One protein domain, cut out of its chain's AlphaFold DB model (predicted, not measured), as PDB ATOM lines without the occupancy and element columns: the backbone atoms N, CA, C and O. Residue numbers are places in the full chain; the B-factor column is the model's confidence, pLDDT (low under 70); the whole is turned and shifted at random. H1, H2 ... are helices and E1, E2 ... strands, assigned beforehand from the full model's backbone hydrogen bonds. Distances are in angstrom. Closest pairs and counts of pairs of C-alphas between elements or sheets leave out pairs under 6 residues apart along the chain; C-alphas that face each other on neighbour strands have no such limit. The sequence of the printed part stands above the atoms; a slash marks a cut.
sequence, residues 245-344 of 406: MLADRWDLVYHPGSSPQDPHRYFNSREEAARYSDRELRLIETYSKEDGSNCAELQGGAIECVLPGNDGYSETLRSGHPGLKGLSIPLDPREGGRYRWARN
ATOM      1  N   MET A 245     -34.572 -43.034  -9.883       45.94
ATOM      2  CA  MET A 245     -33.586 -42.033  -9.485       45.94
ATOM      3  C   MET A 245     -33.936 -40.624  -9.975       45.94
ATOM      4  O   MET A 245     -33.558 -39.661  -9.323       45.94
ATOM      5  N   LEU A 246     -34.697 -40.492 -11.067       46.28
ATOM      6  CA  LEU A 246     -35.071 -39.192 -11.614       46.28
ATOM      7  C   LEU A 246     -36.549 -38.854 -11.427       46.28
ATOM      8  O   LEU A 246     -36.867 -37.692 -11.264       46.28
ATOM      9  N   ALA A 247     -37.469 -39.817 -11.412       44.31
ATOM     10  CA  ALA A 247     -38.874 -39.494 -11.659       44.31
ATOM     11  C   ALA A 247     -39.662 -38.876 -10.479       44.31
ATOM     12  O   ALA A 247     -40.665 -38.210 -10.738       44.31
ATOM     13  N   ASP A 248     -39.233 -39.052  -9.219       53.81
ATOM     14  CA  ASP A 248     -40.027 -38.640  -8.035       53.81
ATOM     15  C   ASP A 248     -39.194 -38.174  -6.827       53.81
ATOM     16  O   ASP A 248     -39.713 -38.025  -5.721       53.81
ATOM     17  N   ARG A 249     -37.893 -37.930  -7.031       64.00
ATOM     18  CA  ARG A 249     -36.959 -37.438  -6.003       64.00
ATOM     19  C   ARG A 249     -36.291 -36.131  -6.421       64.00
ATOM     20  O   ARG A 249     -35.097 -35.946  -6.229       64.00
ATOM     21  N   TRP A 250     -37.053 -35.231  -7.043       68.88
ATOM     22  CA  TRP A 250     -36.541 -33.953  -7.561       68.88
ATOM     23  C   TRP A 250     -35.895 -33.083  -6.479       68.88
ATOM     24  O   TRP A 250     -35.014 -32.288  -6.768       68.88
ATOM     25  N   ASP A 251     -36.294 -33.291  -5.228       72.38
ATOM     26  CA  ASP A 251     -35.708 -32.688  -4.040       72.38
ATOM     27  C   ASP A 251     -34.311 -33.213  -3.669       72.38
ATOM     28  O   ASP A 251     -33.660 -32.657  -2.785       72.38
ATOM     29  N   LEU A 252     -33.861 -34.280  -4.328       73.38
ATOM     30  CA  LEU A 252     -32.541 -34.894  -4.184       73.38
ATOM     31  C   LEU A 252     -31.702 -34.775  -5.452       73.38
ATOM     32  O   LEU A 252     -30.573 -35.256  -5.482       73.38
ATOM     33  N   VAL A 253     -32.271 -34.200  -6.508       78.00
ATOM     34  CA  VAL A 253     -31.619 -34.045  -7.799       78.00
ATOM     35  C   VAL A 253     -31.136 -32.605  -7.932       78.00
ATOM     36  O   VAL A 253     -31.808 -31.662  -7.516       78.00
ATOM     37  N   TYR A 254     -29.966 -32.429  -8.531       81.44
ATOM     38  CA  TYR A 254     -29.400 -31.125  -8.843       81.44
ATOM     39  C   TYR A 254     -28.702 -31.159 -10.204       81.44
ATOM     40  O   TYR A 254     -28.320 -32.221 -10.698       81.44
ATOM     41  N   HIS A 255     -28.537 -29.993 -10.817       85.06
ATOM     42  CA  HIS A 255     -27.632 -29.816 -11.946       85.06
ATOM     43  C   HIS A 255     -26.261 -29.385 -11.407       85.06
ATOM     44  O   HIS A 255     -26.190 -28.381 -10.683       85.06
ATOM     45  N   PRO A 256     -25.174 -30.114 -11.710       81.31
ATOM     46  CA  PRO A 256     -23.853 -29.775 -11.226       81.31
ATOM     47  C   PRO A 256     -23.388 -28.453 -11.833       81.31
ATOM     48  O   PRO A 256     -23.530 -28.230 -13.032       81.31
ATOM     49  N   GLY A 257     -22.855 -27.580 -10.986       80.62
ATOM     50  CA  GLY A 257     -22.119 -26.407 -11.427       80.62
ATOM     51  C   GLY A 257     -20.696 -26.783 -11.830       80.62
ATOM     52  O   GLY A 257     -20.168 -27.793 -11.349       80.62
ATOM     53  N   SER A 258     -20.065 -25.996 -12.699       80.06
ATOM     54  CA  SER A 258     -18.633 -26.168 -12.986       80.06
ATOM     55  C   SER A 258     -17.745 -25.402 -12.004       80.06
ATOM     56  O   SER A 258     -16.670 -25.872 -11.665       80.06
ATOM     57  N   SER A 259     -18.181 -24.254 -11.479       77.94
ATOM     58  CA  SER A 259     -17.313 -23.378 -10.678       77.94
ATOM     59  C   SER A 259     -18.091 -22.589  -9.620       77.94
ATOM     60  O   SER A 259     -19.317 -22.568  -9.645       77.94
ATOM     61  N   PRO A 260     -17.429 -21.860  -8.703       78.56
ATOM     62  CA  PRO A 260     -18.134 -20.970  -7.778       78.56
ATOM     63  C   PRO A 260     -18.982 -19.882  -8.466       78.56
ATOM     64  O   PRO A 260     -19.932 -19.380  -7.869       78.56
ATOM     65  N   GLN A 261     -18.650 -19.498  -9.706       84.44
ATOM     66  CA  GLN A 261     -19.417 -18.531 -10.505       84.44
ATOM     67  C   GLN A 261     -20.568 -19.178 -11.294       84.44
ATOM     68  O   GLN A 261     -21.490 -18.472 -11.698       84.44
ATOM     69  N   ASP A 262     -20.532 -20.497 -11.480       83.31
ATOM     70  CA  ASP A 262     -21.634 -21.313 -11.997       83.31
ATOM     71  C   ASP A 262     -21.986 -22.386 -10.958       83.31
ATOM     72  O   ASP A 262     -21.553 -23.533 -11.089       83.31
ATOM     73  N   PRO A 263     -22.687 -22.015  -9.869       84.44
ATOM     74  CA  PRO A 263     -22.927 -22.912  -8.749       84.44
ATOM     75  C   PRO A 263     -23.934 -24.012  -9.097       84.44
ATOM     76  O   PRO A 263     -24.729 -23.910 -10.035       84.44
ATOM     77  N   HIS A 264     -23.948 -25.053  -8.265       85.19
ATOM     78  CA  HIS A 264     -24.939 -26.120  -8.326       85.19
ATOM     79  C   HIS A 264     -26.373 -25.564  -8.309       85.19
ATOM     80  O   HIS A 264     -26.719 -24.696  -7.504       85.19
ATOM     81  N   ARG A 265     -27.233 -26.085  -9.192       87.38
ATOM     82  CA  ARG A 265     -28.647 -25.692  -9.261       87.38
ATOM     83  C   ARG A 265     -29.516 -26.788  -8.677       87.38
ATOM     84  O   ARG A 265     -29.538 -27.904  -9.187       87.38
ATOM     85  N   TYR A 266     -30.255 -26.441  -7.637       86.06
ATOM     86  CA  TYR A 266     -31.141 -27.347  -6.916       86.06
ATOM     87  C   TYR A 266     -32.595 -27.068  -7.274       86.06
ATOM     88  O   TYR A 266     -32.956 -25.920  -7.547       86.06
ATOM     89  N   PHE A 267     -33.426 -28.103  -7.237       80.44
ATOM     90  CA  PHE A 267     -34.813 -28.016  -7.680       80.44
ATOM     91  C   PHE A 267     -35.786 -28.169  -6.518       80.44
ATOM     92  O   PHE A 267     -35.567 -28.943  -5.589       80.44
ATOM     93  N   ASN A 268     -36.894 -27.433  -6.586       69.62
ATOM     94  CA  ASN A 268     -38.001 -27.548  -5.633       69.62
ATOM     95  C   ASN A 268     -39.241 -28.200  -6.259       69.62
ATOM     96  O   ASN A 268     -40.234 -28.434  -5.568       69.62
ATOM     97  N   SER A 269     -39.199 -28.470  -7.564       69.81
ATOM     98  CA  SER A 269     -40.303 -29.036  -8.329       69.81
ATOM     99  C   SER A 269     -39.801 -29.884  -9.497       69.81
ATOM    100  O   SER A 269     -38.663 -29.752  -9.957       69.81
ATOM    101  N   ARG A 270     -40.684 -30.744 -10.006       71.44
ATOM    102  CA  ARG A 270     -40.429 -31.535 -11.209       71.44
ATOM    103  C   ARG A 270     -40.223 -30.651 -12.435       71.44
ATOM    104  O   ARG A 270     -39.380 -30.951 -13.271       71.44
ATOM    105  N   GLU A 271     -40.991 -29.575 -12.555       74.12
ATOM    106  CA  GLU A 271     -40.977 -28.672 -13.707       74.12
ATOM    107  C   GLU A 271     -39.658 -27.903 -13.839       74.12
ATOM    108  O   GLU A 271     -39.252 -27.549 -14.947       74.12
ATOM    109  N   GLU A 272     -38.980 -27.639 -12.720       78.56
ATOM    110  CA  GLU A 272     -37.640 -27.050 -12.713       78.56
ATOM    111  C   GLU A 272     -36.589 -28.046 -13.216       78.56
ATOM    112  O   GLU A 272     -35.788 -27.702 -14.087       78.56
ATOM    113  N   ALA A 273     -36.628 -29.285 -12.716       77.50
ATOM    114  CA  ALA A 273     -35.681 -30.334 -13.087       77.50
ATOM    115  C   ALA A 273     -35.878 -30.835 -14.529       77.50
ATOM    116  O   ALA A 273     -34.905 -31.088 -15.233       77.50
ATOM    117  N   ALA A 274     -37.125 -30.920 -15.005       76.31
ATOM    118  CA  ALA A 274     -37.480 -31.446 -16.328       76.31
ATOM    119  C   ALA A 274     -36.936 -30.625 -17.514       76.31
ATOM    120  O   ALA A 274     -37.060 -31.051 -18.662       76.31
ATOM    121  N   ARG A 275     -36.356 -29.448 -17.255       83.19
ATOM    122  CA  ARG A 275     -35.684 -28.608 -18.261       83.19
ATOM    123  C   ARG A 275     -34.300 -29.126 -18.643       83.19
ATOM    124  O   ARG A 275     -33.775 -28.712 -19.669       83.19
ATOM    125  N   TYR A 276     -33.728 -29.991 -17.816       81.25
ATOM    126  CA  TYR A 276     -32.421 -30.594 -18.022       81.25
ATOM    127  C   TYR A 276     -32.598 -32.040 -18.470       81.25
ATOM    128  O   TYR A 276     -33.545 -32.723 -18.067       81.25
ATOM    129  N   SER A 277     -31.691 -32.524 -19.311       79.75
ATOM    130  CA  SER A 277     -31.679 -33.933 -19.676       79.75
ATOM    131  C   SER A 277     -31.228 -34.796 -18.497       79.75
ATOM    132  O   SER A 277     -30.425 -34.388 -17.661       79.75
ATOM    133  N   ASP A 278     -31.686 -36.047 -18.477       72.44
ATOM    134  CA  ASP A 278     -31.349 -37.033 -17.444       72.44
ATOM    135  C   ASP A 278     -29.817 -37.209 -17.247       72.44
ATOM    136  O   ASP A 278     -29.375 -37.604 -16.172       72.44
ATOM    137  N   ARG A 279     -28.990 -36.891 -18.261       73.06
ATOM    138  CA  ARG A 279     -27.513 -36.975 -18.208       73.06
ATOM    139  C   ARG A 279     -26.851 -35.783 -17.515       73.06
ATOM    140  O   ARG A 279     -25.738 -35.922 -16.999       73.06
ATOM    141  N   GLU A 280     -27.515 -34.634 -17.532       78.88
ATOM    142  CA  GLU A 280     -27.061 -33.386 -16.910       78.88
ATOM    143  C   GLU A 280     -27.386 -33.350 -15.415       78.88
ATOM    144  O   GLU A 280     -26.817 -32.563 -14.671       78.88
ATOM    145  N   LEU A 281     -28.282 -34.217 -14.957       78.50
ATOM    146  CA  LEU A 281     -28.712 -34.275 -13.570       78.50
ATOM    147  C   LEU A 281     -27.823 -35.207 -12.728       78.50
ATOM    148  O   LEU A 281     -27.227 -36.175 -13.217       78.50
ATOM    149  N   ARG A 282     -27.710 -34.891 -11.437       76.81
ATOM    150  CA  ARG A 282     -26.964 -35.644 -10.417       76.81
ATOM    151  C   ARG A 282     -27.803 -35.788  -9.150       76.81
ATOM    152  O   ARG A 282     -28.668 -34.957  -8.886       76.81
ATOM    153  N   LEU A 283     -27.546 -36.839  -8.373       74.19
ATOM    154  CA  LEU A 283     -28.200 -37.090  -7.087       74.19
ATOM    155  C   LEU A 283     -27.321 -36.648  -5.916       74.19
ATOM    156  O   LEU A 283     -26.110 -36.851  -5.924       74.19
ATOM    157  N   ILE A 284     -27.953 -36.110  -4.878       72.38
ATOM    158  CA  ILE A 284     -27.358 -35.905  -3.557       72.38
ATOM    159  C   ILE A 284     -27.312 -37.288  -2.870       72.38
ATOM    160  O   ILE A 284     -28.253 -37.676  -2.180       72.38
ATOM    161  N   GLU A 285     -26.284 -38.102  -3.132       62.84
ATOM    162  CA  GLU A 285     -26.170 -39.476  -2.602       62.84
ATOM    163  C   GLU A 285     -25.606 -39.564  -1.164       62.84
ATOM    164  O   GLU A 285     -24.656 -38.870  -0.804       62.84
ATOM    165  N   THR A 286     -26.119 -40.527  -0.375       53.41
ATOM    166  CA  THR A 286     -25.390 -41.171   0.739       53.41
ATOM    167  C   THR A 286     -25.185 -42.663   0.461       53.41
ATOM    168  O   THR A 286     -26.064 -43.478   0.682       53.41
ATOM    169  N   TYR A 287     -24.010 -42.995  -0.055       42.56
ATOM    170  CA  TYR A 287     -23.202 -44.201   0.180       42.56
ATOM    171  C   TYR A 287     -23.748 -45.633   0.320       42.56
ATOM    172  O   TYR A 287     -24.524 -45.953   1.216       42.56
ATOM    173  N   SER A 288     -23.060 -46.541  -0.388       37.19
ATOM    174  CA  SER A 288     -22.829 -47.945  -0.007       37.19
ATOM    175  C   SER A 288     -21.486 -48.091   0.737       37.19
ATOM    176  O   SER A 288     -20.501 -47.462   0.373       37.19
ATOM    177  N   LYS A 289     -21.439 -48.917   1.791       34.53
ATOM    178  CA  LYS A 289     -20.429 -48.983   2.877       34.53
ATOM    179  C   LYS A 289     -18.963 -49.336   2.518       34.53
ATOM    180  O   LYS A 289     -18.198 -49.580   3.446       34.53
ATOM    181  N   GLU A 290     -18.535 -49.320   1.258       40.50
ATOM    182  CA  GLU A 290     -17.165 -49.728   0.878       40.50
ATOM    183  C   GLU A 290     -16.186 -48.560   0.572       40.50
ATOM    184  O   GLU A 290     -14.984 -48.749   0.714       40.50
ATOM    185  N   ASP A 291     -16.654 -47.322   0.329       37.00
ATOM    186  CA  ASP A 291     -15.842 -46.288  -0.375       37.00
ATOM    187  C   ASP A 291     -15.663 -44.827   0.232       37.00
ATOM    188  O   ASP A 291     -15.033 -44.022  -0.443       37.00
ATOM    189  N   GLY A 292     -16.232 -44.360   1.381       46.28
ATOM    190  CA  GLY A 292     -16.222 -42.922   1.866       46.28
ATOM    191  C   GLY A 292     -17.404 -41.917   1.589       46.28
ATOM    192  O   GLY A 292     -17.384 -41.170   0.616       46.28
ATOM    193  N   SER A 293     -18.398 -41.780   2.495       53.94
ATOM    194  CA  SER A 293     -19.652 -41.006   2.272       53.94
ATOM    195  C   SER A 293     -19.646 -39.480   2.291       53.94
ATOM    196  O   SER A 293     -19.107 -38.876   3.210       53.94
ATOM    197  N   ASN A 294     -20.440 -38.888   1.385       69.25
ATOM    198  CA  ASN A 294     -20.591 -37.443   1.210       69.25
ATOM    199  C   ASN A 294     -21.642 -36.764   2.099       69.25
ATOM    200  O   ASN A 294     -21.473 -35.581   2.350       69.25
ATOM    201  N   CYS A 295     -22.688 -37.432   2.612       76.12
ATOM    202  CA  CYS A 295     -23.559 -36.810   3.624       76.12
ATOM    203  C   CYS A 295     -23.612 -37.562   4.952       76.12
ATOM    204  O   CYS A 295     -23.636 -38.790   4.992       76.12
ATOM    205  N   ALA A 296     -23.713 -36.798   6.037       77.75
ATOM    206  CA  ALA A 296     -23.801 -37.277   7.402       77.75
ATOM    207  C   ALA A 296     -24.993 -36.654   8.141       77.75
ATOM    208  O   ALA A 296     -25.364 -35.494   7.939       77.75
ATOM    209  N   GLU A 297     -25.578 -37.443   9.040       77.06
ATOM    210  CA  GLU A 297     -26.502 -36.940  10.050       77.06
ATOM    211  C   GLU A 297     -25.712 -36.314  11.198       77.06
ATOM    212  O   GLU A 297     -24.856 -36.957  11.802       77.06
ATOM    213  N   LEU A 298     -26.031 -35.063  11.511       79.75
ATOM    214  CA  LEU A 298     -25.488 -34.351  12.654       79.75
ATOM    215  C   LEU A 298     -26.474 -34.373  13.828       79.75
ATOM    216  O   LEU A 298     -27.664 -34.679  13.693       79.75
ATOM    217  N   GLN A 299     -25.981 -33.977  15.001       76.06
ATOM    218  CA  GLN A 299     -26.803 -33.813  16.195       76.06
ATOM    219  C   GLN A 299     -27.997 -32.873  15.938       76.06
ATOM    220  O   GLN A 299     -27.895 -31.874  15.226       76.06
ATOM    221  N   GLY A 300     -29.151 -33.188  16.535       75.44
ATOM    222  CA  GLY A 300     -30.363 -32.370  16.394       75.44
ATOM    223  C   GLY A 300     -31.103 -32.558  15.066       75.44
ATOM    224  O   GLY A 300     -31.958 -31.737  14.733       75.44
ATOM    225  N   GLY A 301     -30.805 -33.642  14.340       75.00
ATOM    226  CA  GLY A 301     -31.482 -34.031  13.102       75.00
ATOM    227  C   GLY A 301     -30.988 -33.307  11.854       75.00
ATOM    228  O   GLY A 301     -31.530 -33.519  10.767       75.00
ATOM    229  N   ALA A 302     -29.947 -32.485  11.994       83.44
ATOM    230  CA  ALA A 302     -29.342 -31.788  10.876       83.44
ATOM    231  C   ALA A 302     -28.637 -32.756   9.907       83.44
ATOM    232  O   ALA A 302     -28.278 -33.883  10.256       83.44
ATOM    233  N   ILE A 303     -28.465 -32.310   8.670       83.94
ATOM    234  CA  ILE A 303     -27.762 -32.996   7.590       83.94
ATOM    235  C   ILE A 303     -26.618 -32.101   7.150       83.94
ATOM    236  O   ILE A 303     -26.789 -30.890   7.008       83.94
ATOM    237  N   GLU A 304     -25.477 -32.717   6.906       86.75
ATOM    238  CA  GLU A 304     -24.368 -32.121   6.178       86.75
ATOM    239  C   GLU A 304     -24.069 -32.988   4.962       86.75
ATOM    240  O   GLU A 304     -24.018 -34.199   5.109       86.75
ATOM    241  N   CYS A 305     -23.901 -32.385   3.788       83.31
ATOM    242  CA  CYS A 305     -23.527 -33.048   2.542       83.31
ATOM    243  C   CYS A 305     -22.311 -32.349   1.936       83.31
ATOM    244  O   CYS A 305     -22.265 -31.128   1.928       83.31
ATOM    245  N   VAL A 306     -21.370 -33.093   1.376       83.31
ATOM    246  CA  VAL A 306     -20.194 -32.606   0.660       83.31
ATOM    247  C   VAL A 306     -20.324 -33.064  -0.784       83.31
ATOM    248  O   VAL A 306     -20.182 -34.244  -1.084       83.31
ATOM    249  N   LEU A 307     -20.654 -32.149  -1.687       77.56
ATOM    250  CA  LEU A 307     -20.836 -32.458  -3.099       77.56
ATOM    251  C   LEU A 307     -19.542 -32.188  -3.872       77.56
ATOM    252  O   LEU A 307     -18.992 -31.093  -3.748       77.56
ATOM    253  N   PRO A 308     -19.056 -33.142  -4.682       69.12
ATOM    254  CA  PRO A 308     -17.948 -32.893  -5.589       69.12
ATOM    255  C   PRO A 308     -18.417 -32.065  -6.796       69.12
ATOM    256  O   PRO A 308     -19.469 -32.321  -7.386       69.12
ATOM    257  N   GLY A 309     -17.613 -31.080  -7.172       62.44
ATOM    258  CA  GLY A 309     -17.697 -30.319  -8.413       62.44
ATOM    259  C   GLY A 309     -16.795 -30.918  -9.493       62.44
ATOM    260  O   GLY A 309     -15.852 -31.657  -9.201       62.44
ATOM    261  N   ASN A 310     -17.078 -30.588 -10.755       58.00
ATOM    262  CA  ASN A 310     -16.354 -31.139 -11.909       58.00
ATOM    263  C   ASN A 310     -14.871 -30.712 -11.963       58.00
ATOM    264  O   ASN A 310     -14.057 -31.399 -12.576       58.00
ATOM    265  N   ASP A 311     -14.515 -29.631 -11.267       64.81
ATOM    266  CA  ASP A 311     -13.205 -28.978 -11.354       64.81
ATOM    267  C   ASP A 311     -12.333 -29.255 -10.108       64.81
ATOM    268  O   ASP A 311     -11.348 -28.566  -9.848       64.81
ATOM    269  N   GLY A 312     -12.721 -30.234  -9.279       64.38
ATOM    270  CA  GLY A 312     -12.060 -30.535  -8.001       64.38
ATOM    271  C   GLY A 312     -12.466 -29.616  -6.838       64.38
ATOM    272  O   GLY A 312     -11.949 -29.762  -5.732       64.38
ATOM    273  N   TYR A 313     -13.404 -28.693  -7.056       69.25
ATOM    274  CA  TYR A 313     -14.057 -27.924  -5.993       69.25
ATOM    275  C   TYR A 313     -15.099 -28.789  -5.270       69.25
ATOM    276  O   TYR A 313     -15.818 -29.529  -5.927       69.25
ATOM    277  N   SER A 314     -15.220 -28.691  -3.945       76.56
ATOM    278  CA  SER A 314     -16.291 -29.348  -3.180       76.56
ATOM    279  C   SER A 314     -17.185 -28.323  -2.487       76.56
ATOM    280  O   SER A 314     -16.673 -27.418  -1.825       76.56
ATOM    281  N   GLU A 315     -18.504 -28.493  -2.568       82.62
ATOM    282  CA  GLU A 315     -19.478 -27.674  -1.842       82.62
ATOM    283  C   GLU A 315     -19.979 -28.421  -0.597       82.62
ATOM    284  O   GLU A 315     -20.465 -29.546  -0.698       82.62
ATOM    285  N   THR A 316     -19.909 -27.799   0.585       87.12
ATOM    286  CA  THR A 316     -20.530 -28.344   1.804       87.12
ATOM    287  C   THR A 316     -21.900 -27.715   2.042       87.12
ATOM    288  O   THR A 316     -22.009 -26.550   2.426       87.12
ATOM    289  N   LEU A 317     -22.954 -28.509   1.893       87.56
ATOM    290  CA  LEU A 317     -24.327 -28.154   2.223       87.56
ATOM    291  C   LEU A 317     -24.633 -28.528   3.672       87.56
ATOM    292  O   LEU A 317     -24.275 -29.608   4.129       87.56
ATOM    293  N   ARG A 318     -25.370 -27.676   4.384       89.62
ATOM    294  CA  ARG A 318     -25.872 -27.952   5.741       89.62
ATOM    295  C   ARG A 318     -27.375 -27.720   5.814       89.62
ATOM    296  O   ARG A 318     -27.913 -26.963   5.010       89.62
ATOM    297  N   SER A 319     -28.066 -28.348   6.764       87.06
ATOM    298  CA  SER A 319     -29.488 -28.092   7.033       87.06
ATOM    299  C   SER A 319     -29.823 -26.599   7.013       87.06
ATOM    300  O   SER A 319     -29.155 -25.798   7.663       87.06
ATOM    301  N   GLY A 320     -30.857 -26.239   6.252       82.94
ATOM    302  CA  GLY A 320     -31.216 -24.851   5.948       82.94
ATOM    303  C   GLY A 320     -30.694 -24.353   4.601       82.94
ATOM    304  O   GLY A 320     -31.245 -23.398   4.058       82.94
ATOM    305  N   HIS A 321     -29.706 -25.032   4.012       88.12
ATOM    306  CA  HIS A 321     -29.281 -24.766   2.645       88.12
ATOM    307  C   HIS A 321     -30.418 -25.079   1.655       88.12
ATOM    308  O   HIS A 321     -31.053 -26.132   1.784       88.12
ATOM    309  N   PRO A 322     -30.669 -24.231   0.636       82.00
ATOM    310  CA  PRO A 322     -31.714 -24.474  -0.355       82.00
ATOM    311  C   PRO A 322     -31.615 -25.835  -1.050       82.00
ATOM    312  O   PRO A 322     -32.641 -26.450  -1.316       82.00
ATOM    313  N   GLY A 323     -30.393 -26.328  -1.268       80.81
ATOM    314  CA  GLY A 323     -30.147 -27.635  -1.880       80.81
ATOM    315  C   GLY A 323     -30.514 -28.851  -1.028       80.81
ATOM    316  O   GLY A 323     -30.583 -29.950  -1.556       80.81
ATOM    317  N   LEU A 324     -30.789 -28.675   0.268       81.81
ATOM    318  CA  LEU A 324     -31.207 -29.761   1.165       81.81
ATOM    319  C   LEU A 324     -32.683 -29.665   1.568       81.81
ATOM    320  O   LEU A 324     -33.103 -30.351   2.498       81.81
ATOM    321  N   LYS A 325     -33.492 -28.829   0.907       78.69
ATOM    322  CA  LYS A 325     -34.874 -28.539   1.335       78.69
ATOM    323  C   LYS A 325     -35.809 -29.748   1.384       78.69
ATOM    324  O   LYS A 325     -36.723 -29.736   2.201       78.69
ATOM    325  N   GLY A 326     -35.603 -30.787   0.571       78.25
ATOM    326  CA  GLY A 326     -36.365 -32.039   0.727       78.25
ATOM    327  C   GLY A 326     -35.632 -33.159   1.449       78.25
ATOM    328  O   GLY A 326     -36.149 -34.265   1.540       78.25
ATOM    329  N   LEU A 327     -34.465 -32.870   2.024       79.75
ATOM    330  CA  LEU A 327     -33.756 -33.755   2.947       79.75
ATOM    331  C   LEU A 327     -33.941 -33.319   4.406       79.75
ATOM    332  O   LEU A 327     -34.140 -34.154   5.290       79.75
ATOM    333  N   SER A 328     -33.892 -32.010   4.640       84.25
ATOM    334  CA  SER A 328     -33.938 -31.363   5.944       84.25
ATOM    335  C   SER A 328     -34.941 -30.213   5.920       84.25
ATOM    336  O   SER A 328     -34.708 -29.186   5.285       84.25
ATOM    337  N   ILE A 329     -36.022 -30.361   6.675       85.25
ATOM    338  CA  ILE A 329     -37.153 -29.431   6.696       85.25
ATOM    339  C   ILE A 329     -37.139 -28.692   8.041       85.25
ATOM    340  O   ILE A 329     -37.072 -29.353   9.077       85.25
ATOM    341  N   PRO A 330     -37.149 -27.347   8.079       85.56
ATOM    342  CA  PRO A 330     -37.146 -26.619   9.344       85.56
ATOM    343  C   PRO A 330     -38.419 -26.927  10.134       85.56
ATOM    344  O   PRO A 330     -39.509 -26.980   9.565       85.56
ATOM    345  N   LEU A 331     -38.271 -27.126  11.441       85.31
ATOM    346  CA  LEU A 331     -39.404 -27.233  12.358       85.31
ATOM    347  C   LEU A 331     -39.731 -25.861  12.940       85.31
ATOM    348  O   LEU A 331     -38.828 -25.054  13.180       85.31
ATOM    349  N   ASP A 332     -41.014 -25.612  13.209       82.00
ATOM    350  CA  ASP A 332     -41.393 -24.474  14.044       82.00
ATOM    351  C   ASP A 332     -40.729 -24.649  15.428       82.00
ATOM    352  O   ASP A 332     -40.767 -25.753  15.984       82.00
ATOM    353  N   PRO A 333     -40.120 -23.603  16.018       74.31
ATOM    354  CA  PRO A 333     -39.550 -23.667  17.364       74.31
ATOM    355  C   PRO A 333     -40.496 -24.232  18.438       74.31
ATOM    356  O   PRO A 333     -40.028 -24.792  19.428       74.31
ATOM    357  N   ARG A 334     -41.816 -24.106  18.250       72.56
ATOM    358  CA  ARG A 334     -42.860 -24.652  19.132       72.56
ATOM    359  C   ARG A 334     -43.112 -26.146  18.920       72.56
ATOM    360  O   ARG A 334     -43.588 -26.810  19.832       72.56
ATOM    361  N   GLU A 335     -42.798 -26.664  17.737       68.12
ATOM    362  CA  GLU A 335     -42.942 -28.076  17.359       68.12
ATOM    363  C   GLU A 335     -41.646 -28.872  17.580       68.12
ATOM    364  O   GLU A 335     -41.677 -30.088  17.757       68.12
ATOM    365  N   GLY A 336     -40.495 -28.194  17.550       60.19
ATOM    366  CA  GLY A 336     -39.180 -28.828  17.455       60.19
ATOM    367  C   GLY A 336     -38.715 -29.586  18.698       60.19
ATOM    368  O   GLY A 336     -37.949 -30.543  18.579       60.19
ATOM    369  N   GLY A 337     -39.161 -29.210  19.900       74.88
ATOM    370  CA  GLY A 337     -38.637 -29.788  21.142       74.88
ATOM    371  C   GLY A 337     -37.098 -29.784  21.156       74.88
ATOM    372  O   GLY A 337     -36.472 -28.729  21.080       74.88
ATOM    373  N   ARG A 338     -36.474 -30.972  21.206       77.00
ATOM    374  CA  ARG A 338     -35.004 -31.143  21.142       77.00
ATOM    375  C   ARG A 338     -34.396 -31.040  19.731       77.00
ATOM    376  O   ARG A 338     -33.173 -31.015  19.600       77.00
ATOM    377  N   TYR A 339     -35.214 -31.033  18.684       81.62
ATOM    378  CA  TYR A 339     -34.802 -31.026  17.281       81.62
ATOM    379  C   TYR A 339     -35.108 -29.680  16.623       81.62
ATOM    380  O   TYR A 339     -36.125 -29.052  16.890       81.62
ATOM    381  N   ARG A 340     -34.231 -29.235  15.720       86.38
ATOM    382  CA  ARG A 340     -34.459 -28.010  14.925       86.38
ATOM    383  C   ARG A 340     -34.962 -28.308  13.515       86.38
ATOM    384  O   ARG A 340     -35.508 -27.432  12.851       86.38
ATOM    385  N   TRP A 341     -34.761 -29.544  13.068       87.69
ATOM    386  CA  TRP A 341     -35.025 -29.984  11.710       87.69
ATOM    387  C   TRP A 341     -35.756 -31.320  11.730       87.69
ATOM    388  O   TRP A 341     -35.419 -32.213  12.509       87.69
ATOM    389  N   ALA A 342     -36.735 -31.446  10.846       87.50
ATOM    390  CA  ALA A 342     -37.332 -32.702  10.457       87.50
ATOM    391  C   ALA A 342     -36.583 -33.306   9.270       87.50
ATOM    392  O   ALA A 342     -35.969 -32.605   8.461       87.50
ATOM    393  N   ARG A 343     -36.693 -34.622   9.140       84.69
ATOM    394  CA  ARG A 343     -36.230 -35.384   7.984       84.69
ATOM    395  C   ARG A 343     -37.375 -35.643   7.031       84.69
ATOM    396  O   ARG A 343     -38.544 -35.586   7.409       84.69
ATOM    397  N   ASN A 344     -37.034 -35.982   5.799       84.19
ATOM    398  CA  ASN A 344     -38.049 -36.444   4.875       84.19
ATOM    399  C   ASN A 344     -38.650 -37.793   5.323       84.19
ATOM    400  O   ASN A 344     -38.011 -38.577   6.037       84.19
TER     401      ASN A 344
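Overview. This is residues 245 to 344 of the 406 residues of an uncharacterized protein of Minicystis rosea (UniProt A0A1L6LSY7). Little regular structure: a body mostly of loops, with a small antiparallel sheet, E2 E3 E4, along one side, the hairpin E5 and E6 toward one end, and short E1 and H1 among long loops toward the other. The 100 printed residues run E1 H1 E2 E3 E4 E5 E6, mostly strand, with only 28 in named elements. The whole is compact, radius of gyration of the C-alphas 14.3 A, spanning 41 by 32 by 28 A.

Along the chain. E1, residues 253 to 255, begins at C-alpha 253 (-31.619, -34.045, -7.799). H1 is residues 270 to 273, E2 295 to 297. E3, residues 303 to 308, is 16.4 A from first to last C-alpha; E4, residues 314 to 318, is 13.2 A. E5 is residues 328 to 330; E6, residues 341 to 344, ends at C-alpha 344 (-38.049, -36.444, 4.875).

Arrangement. E1 pairs with no named strand; its closest C-alpha pair with H1, Tyr 254 and Ala 273, is 7.6 A apart. H1, too short for an O i to N i+4 pair, is not on the sheet. E2 E3 E4 form a meander, each strand the antiparallel neighbour of the one before; N 296 and O 304, 2.8 A, and N 305 and O 317, 2.8 A, are within hydrogen-bond range. In the antiparallel hairpin E5 and E6, so are N 329 and O 342, 2.9 A.

Size, cuts and confidence. The farthest C-alphas, of Asp 311 and Arg 334, are 42.7 A apart. The printed part has no cut. The links E1 to H1 and H1 to E2 are long. Residues under pLDDT 70 include 245 to 250 and 285 to 294.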